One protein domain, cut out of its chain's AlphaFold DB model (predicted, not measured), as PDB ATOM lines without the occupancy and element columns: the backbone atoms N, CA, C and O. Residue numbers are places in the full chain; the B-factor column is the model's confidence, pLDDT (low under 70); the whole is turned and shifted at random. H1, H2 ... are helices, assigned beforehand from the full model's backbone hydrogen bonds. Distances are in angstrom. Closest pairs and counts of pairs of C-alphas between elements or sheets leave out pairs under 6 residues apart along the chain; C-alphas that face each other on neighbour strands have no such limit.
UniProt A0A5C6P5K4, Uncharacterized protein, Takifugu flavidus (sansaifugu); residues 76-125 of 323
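What this domain is: This is residues 76 to 125 of the 323 residues of an uncharacterized protein of Takifugu flavidus (sansaifugu) (UniProt A0A5C6P5K4). Little regular structure is here: a long looping stretch, residues 76 to 104, runs out along the long axis and folds back, and helix H1 then runs out along that axis again, with the short H2 after it. Residues 77 to 78 pair with 98 to 99, antiparallel, across the fold. The printed part has 50 residues, 16 of them in H1 and H2, with no named strand; the class is all helix. It is compact, with a radius of gyration of the C-alphas of 10.8 A, yet elongated, spanning 33 by 18 by 16 A.

Where its parts are: Start at C-alpha 76, (150.402, 174.560, 188.901). Find H1, residues 105 to 116, from C-alpha 105 at (155.404, 178.240, 201.932), 16.3 A long. H2, residues 118 to 121, reaches (175.907, 174.191, 196.887).

How they stand to each other: A tight link joins H1 to H2. They are close but not clearly touching; their closest C-alphas, Lys 114 and Leu 121, are 7.6 A apart. In H1 every O i to N i+4 pair is within hydrogen-bond range; H2 is too short for one.

The domain as a whole: The farthest C-alphas, Ser 101 and Val 125, are 32.8 A apart. The printed part has no cut. Look for pLDDT under 70 at residues 83 to 88.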
ATOM      1  N   MET A  76     149.123 173.978 189.284       73.12
ATOM      2  CA  MET A  76     150.402 174.560 188.901       73.12
ATOM      3  C   MET A  76     151.517 173.938 189.738       73.12
ATOM      4  O   MET A  76     151.691 174.268 190.915       73.12
ATOM      5  N   ARG A  77     152.297 173.061 189.105       79.25
ATOM      6  CA  ARG A  77     153.456 172.403 189.708       79.25
ATOM      7  C   ARG A  77     154.748 173.111 189.315       79.25
ATOM      8  O   ARG A  77     155.087 173.222 188.139       79.25
ATOM      9  N   LEU A  78     155.504 173.570 190.308       79.62
ATOM     10  CA  LEU A  78     156.862 174.068 190.118       79.62
ATOM     11  C   LEU A  78     157.839 172.898 190.194       79.62
ATOM     12  O   LEU A  78     158.095 172.368 191.278       79.62
ATOM     13  N   THR A  79     158.408 172.517 189.055       82.00
ATOM     14  CA  THR A  79     159.433 171.472 188.992       82.00
ATOM     15  C   THR A  79     160.822 172.100 189.113       82.00
ATOM     16  O   THR A  79     161.221 172.883 188.249       82.00
ATOM     17  N   PRO A  80     161.580 171.797 190.179       80.56
ATOM     18  CA  PRO A  80     162.932 172.306 190.328       80.56
ATOM     19  C   PRO A  80     163.867 171.670 189.295       80.56
ATOM     20  O   PRO A  80     164.016 170.452 189.251       80.56
ATOM     21  N   VAL A  81     164.535 172.503 188.499       80.19
ATOM     22  CA  VAL A  81     165.556 172.055 187.546       80.19
ATOM     23  C   VAL A  81     166.925 172.133 188.218       80.19
ATOM     24  O   VAL A  81     167.456 173.226 188.449       80.19
ATOM     25  N   LEU A  82     167.464 170.965 188.572       73.62
ATOM     26  CA  LEU A  82     168.839 170.806 189.036       73.62
ATOM     27  C   LEU A  82     169.711 170.437 187.830       73.62
ATOM     28  O   LEU A  82     169.697 169.295 187.388       73.62
ATOM     29  N   TRP A  83     170.405 171.418 187.256       65.75
ATOM     30  CA  TRP A  83     171.236 171.231 186.059       65.75
ATOM     31  C   TRP A  83     172.478 170.414 186.418       65.75
ATOM     32  O   TRP A  83     173.207 170.860 187.297       65.75
ATOM     33  N   ASP A  84     172.705 169.256 185.788       67.00
ATOM     34  CA  ASP A  84     173.901 168.381 185.863       67.00
ATOM     35  C   ASP A  84     174.487 168.068 187.258       67.00
ATOM     36  O   ASP A  84     175.561 167.477 187.382       67.00
ATOM     37  N   VAL A  85     173.796 168.429 188.340       64.94
ATOM     38  CA  VAL A  85     174.243 168.197 189.712       64.94
ATOM     39  C   VAL A  85     173.494 166.990 190.272       64.94
ATOM     40  O   VAL A  85     172.266 167.037 190.381       64.94
ATOM     41  N   PRO A  86     174.198 165.921 190.691       64.38
ATOM     42  CA  PRO A  86     173.565 164.760 191.301       64.38
ATOM     43  C   PRO A  86     172.665 165.160 192.479       64.38
ATOM     44  O   PRO A  86     173.126 165.727 193.474       64.38
ATOM     45  N   GLY A  87     171.373 164.832 192.397       61.16
ATOM     46  CA  GLY A  87     170.367 165.185 193.413       61.16
ATOM     47  C   GLY A  87     170.583 164.542 194.792       61.16
ATOM     48  O   GLY A  87     169.903 164.901 195.755       61.16
ATOM     49  N   LEU A  88     171.540 163.618 194.914       64.38
ATOM     50  CA  LEU A  88     171.892 162.918 196.154       64.38
ATOM     51  C   LEU A  88     172.843 163.713 197.065       64.38
ATOM     52  O   LEU A  88     173.089 163.319 198.203       64.38
ATOM     53  N   GLN A  89     173.352 164.866 196.624       75.94
ATOM     54  CA  GLN A  89     174.282 165.640 197.446       75.94
ATOM     55  C   GLN A  89     173.623 166.187 198.732       75.94
ATOM     56  O   GLN A  89     172.464 166.625 198.704       75.94
ATOM     57  N   PRO A  90     174.347 166.249 199.871       75.50
ATOM     58  CA  PRO A  90     173.755 166.530 201.184       75.50
ATOM     59  C   PRO A  90     172.905 167.808 201.248       75.50
ATOM     60  O   PRO A  90     171.833 167.813 201.872       75.50
ATOM     61  N   LEU A  91     173.362 168.876 200.584       80.12
ATOM     62  CA  LEU A  91     172.694 170.178 200.560       80.12
ATOM     63  C   LEU A  91     171.612 170.296 199.476       80.12
ATOM     64  O   LEU A  91     170.673 171.074 199.658       80.12
ATOM     65  N   LEU A  92     171.653 169.480 198.420       81.88
ATOM     66  CA  LEU A  92     170.704 169.523 197.297       81.88
ATOM     67  C   LEU A  92     169.638 168.423 197.328       81.88
ATOM     68  O   LEU A  92     168.686 168.482 196.559       81.88
ATOM     69  N   ARG A  93     169.691 167.502 198.297       76.00
ATOM     70  CA  ARG A  93     168.659 166.467 198.449       76.00
ATOM     71  C   ARG A  93     167.260 166.998 198.765       76.00
ATOM     72  O   ARG A  93     167.109 168.086 199.334       76.00
ATOM     73  N   ASN A  94     166.243 166.162 198.558       74.94
ATOM     74  CA  ASN A  94     164.834 166.439 198.884       74.94
ATOM     75  C   ASN A  94     164.284 167.697 198.187       74.94
ATOM     76  O   ASN A  94     163.392 168.361 198.713       74.94
ATOM     77  N   VAL A  95     164.858 168.049 197.041       77.81
ATOM     78  CA  VAL A  95     164.318 169.055 196.133       77.81
ATOM     79  C   VAL A  95     163.233 168.348 195.330       77.81
ATOM     80  O   VAL A  95     163.531 167.553 194.449       77.81
ATOM     81  N   GLN A  96     161.985 168.554 195.737       77.62
ATOM     82  CA  GLN A  96     160.813 167.923 195.138       77.62
ATOM     83  C   GLN A  96     160.003 168.967 194.366       77.62
ATOM     84  O   GLN A  96     160.081 170.154 194.715       77.62
ATOM     85  N   PRO A  97     159.228 168.546 193.352       81.56
ATOM     86  CA  PRO A  97     158.201 169.390 192.763       81.56
ATOM     87  C   PRO A  97     157.263 169.944 193.838       81.56
ATOM     88  O   PRO A  97     156.992 169.286 194.845       81.56
ATOM     89  N   VAL A  98     156.819 171.181 193.644       83.12
ATOM     90  CA  VAL A  98     155.998 171.917 194.609       83.12
ATOM     91  C   VAL A  98     154.713 172.349 193.918       83.12
ATOM     92  O   VAL A  98     154.758 173.172 193.005       83.12
ATOM     93  N   ASP A  99     153.578 171.828 194.369       82.56
ATOM     94  CA  ASP A  99     152.265 172.258 193.886       82.56
ATOM     95  C   ASP A  99     151.872 173.570 194.567       82.56
ATOM     96  O   ASP A  99     151.826 173.657 195.798       82.56
ATOM     97  N   LEU A 100     151.606 174.613 193.781       74.81
ATOM     98  CA  LEU A 100     151.350 175.963 194.295       74.81
ATOM     99  C   LEU A 100     150.073 176.064 195.139       74.81
ATOM    100  O   LEU A 100     149.993 176.929 196.009       74.81
ATOM    101  N   SER A 101     149.091 175.193 194.901       73.81
ATOM    102  CA  SER A 101     147.798 175.196 195.593       73.81
ATOM    103  C   SER A 101     147.838 174.540 196.976       73.81
ATOM    104  O   SER A 101     147.079 174.937 197.858       73.81
ATOM    105  N   SER A 102     148.711 173.551 197.185       76.75
ATOM    106  CA  SER A 102     148.710 172.692 198.381       76.75
ATOM    107  C   SER A 102     150.001 172.766 199.202       76.75
ATOM    108  O   SER A 102     150.043 172.321 200.353       76.75
ATOM    109  N   SER A 103     151.074 173.337 198.650       79.12
ATOM    110  CA  SER A 103     152.378 173.324 199.308       79.12
ATOM    111  C   SER A 103     152.517 174.377 200.400       79.12
ATOM    112  O   SER A 103     152.210 175.555 200.233       79.12
ATOM    113  N   ALA A 104     153.131 173.980 201.516       82.12
ATOM    114  CA  ALA A 104     153.517 174.920 202.559       82.12
ATOM    115  C   ALA A 104     154.586 175.906 202.048       82.12
ATOM    116  O   ALA A 104     155.608 175.491 201.494       82.12
ATOM    117  N   GLY A 105     154.442 177.204 202.351       81.50
ATOM    118  CA  GLY A 105     155.404 178.240 201.932       81.50
ATOM    119  C   GLY A 105     156.858 177.951 202.341       81.50
ATOM    120  O   GLY A 105     157.800 178.284 201.626       81.50
ATOM    121  N   LYS A 106     157.063 177.226 203.449       82.75
ATOM    122  CA  LYS A 106     158.389 176.764 203.890       82.75
ATOM    123  C   LYS A 106     159.034 175.749 202.942       82.75
ATOM    124  O   LYS A 106     160.259 175.755 202.808       82.75
ATOM    125  N   LEU A 107     158.246 174.852 202.348       83.25
ATOM    126  CA  LEU A 107     158.732 173.899 201.351       83.25
ATOM    127  C   LEU A 107     159.148 174.658 200.090       83.25
ATOM    128  O   LEU A 107     160.285 174.510 199.653       83.25
ATOM    129  N   MET A 108     158.285 175.560 199.609       83.00
ATOM    130  CA  MET A 108     158.557 176.401 198.442       83.00
ATOM    131  C   MET A 108     159.836 177.232 198.614       83.00
ATOM    132  O   MET A 108     160.733 177.161 197.779       83.00
ATOM    133  N   TYR A 109     159.978 177.938 199.740       84.31
ATOM    134  CA  TYR A 109     161.184 178.712 200.050       84.31
ATOM    135  C   TYR A 109     162.453 177.848 200.030       84.31
ATOM    136  O   TYR A 109     163.454 178.221 199.423       84.31
ATOM    137  N   ARG A 110     162.420 176.665 200.658       83.88
ATOM    138  CA  ARG A 110     163.572 175.747 200.683       83.88
ATOM    139  C   ARG A 110     163.951 175.260 199.289       83.88
ATOM    140  O   ARG A 110     165.143 175.209 198.991       83.88
ATOM    141  N   THR A 111     162.969 174.905 198.466       85.50
ATOM    142  CA  THR A 111     163.193 174.478 197.081       85.50
ATOM    143  C   THR A 111     163.824 175.609 196.271       85.50
ATOM    144  O   THR A 111     164.869 175.402 195.657       85.50
ATOM    145  N   LEU A 112     163.275 176.824 196.356       86.69
ATOM    146  CA  LEU A 112     163.804 177.996 195.653       86.69
ATOM    147  C   LEU A 112     165.242 178.320 196.063       86.69
ATOM    148  O   LEU A 112     166.095 178.480 195.196       86.69
ATOM    149  N   VAL A 113     165.540 178.361 197.366       87.25
ATOM    150  CA  VAL A 113     166.902 178.638 197.852       87.25
ATOM    151  C   VAL A 113     167.902 177.633 197.285       87.25
ATOM    152  O   VAL A 113     168.990 178.028 196.870       87.25
ATOM    153  N   LYS A 114     167.543 176.347 197.227       87.56
ATOM    154  CA  LYS A 114     168.426 175.309 196.682       87.56
ATOM    155  C   LYS A 114     168.633 175.447 195.181       87.56
ATOM    156  O   LYS A 114     169.776 175.404 194.747       87.56
ATOM    157  N   VAL A 115     167.564 175.650 194.412       86.19
ATOM    158  CA  VAL A 115     167.645 175.811 192.950       86.19
ATOM    159  C   VAL A 115     168.450 177.059 192.580       86.19
ATOM    160  O   VAL A 115     169.335 176.986 191.729       86.19
ATOM    161  N   LEU A 116     168.209 178.188 193.254       88.19
ATOM    162  CA  LEU A 116     168.925 179.443 192.999       88.19
ATOM    163  C   LEU A 116     170.418 179.345 193.328       88.19
ATOM    164  O   LEU A 116     171.241 179.933 192.636       88.19
ATOM    165  N   ASN A 117     170.778 178.583 194.363       88.19
ATOM    166  CA  ASN A 117     172.161 178.455 194.828       88.19
ATOM    167  C   ASN A 117     172.820 177.137 194.404       88.19
ATOM    168  O   ASN A 117     173.878 176.791 194.927       88.19
ATOM    169  N   GLN A 118     172.222 176.389 193.474       86.75
ATOM    170  CA  GLN A 118     172.614 175.008 193.190       86.75
ATOM    171  C   GLN A 118     174.091 174.852 192.822       86.75
ATOM    172  O   GLN A 118     174.753 173.967 193.348       86.75
ATOM    173  N   ARG A 119     174.642 175.766 192.010       85.19
ATOM    174  CA  ARG A 119     176.059 175.749 191.612       85.19
ATOM    175  C   ARG A 119     176.989 175.945 192.806       85.19
ATOM    176  O   ARG A 119     177.980 175.243 192.937       85.19
ATOM    177  N   SER A 120     176.641 176.864 193.706       86.31
ATOM    178  CA  SER A 120     177.421 177.133 194.917       86.31
ATOM    179  C   SER A 120     177.306 176.010 195.945       86.31
ATOM    180  O   SER A 120     178.227 175.812 196.733       86.31
ATOM    181  N   LEU A 121     176.173 175.304 195.973       85.88
ATOM    182  CA  LEU A 121     175.907 174.191 196.887       85.88
ATOM    183  C   LEU A 121     176.435 172.850 196.363       85.88
ATOM    184  O   LEU A 121     176.634 171.937 197.165       85.88
ATOM    185  N   ALA A 122     176.663 172.735 195.055       84.81
ATOM    186  CA  ALA A 122     177.183 171.532 194.431       84.81
ATOM    187  C   ALA A 122     178.544 171.142 195.033       84.81
ATOM    188  O   ALA A 122     179.413 171.984 195.256       84.81
ATOM    189  N   GLY A 123     178.712 169.862 195.354       80.50
ATOM    190  CA  GLY A 123     179.912 169.288 195.964       80.50
ATOM    191  C   GLY A 123     180.145 169.689 197.425       80.50
ATOM    192  O   GLY A 123     181.084 169.198 198.049       80.50
ATOM    193  N   ARG A 124     179.310 170.559 198.013       84.00
ATOM    194  CA  ARG A 124     179.494 170.991 199.401       84.00
ATOM    195  C   ARG A 124     178.904 169.987 200.386       84.00
ATOM    196  O   ARG A 124     177.747 169.572 200.290       84.00
ATOM    197  N   VAL A 125     179.700 169.677 201.404       82.44
ATOM    198  CA  VAL A 125     179.246 168.944 202.586       82.44
ATOM    199  C   VAL A 125     178.357 169.830 203.459       82.44
ATOM    200  O   VAL A 125     178.554 171.041 203.559       82.44
TER     201      VAL A 125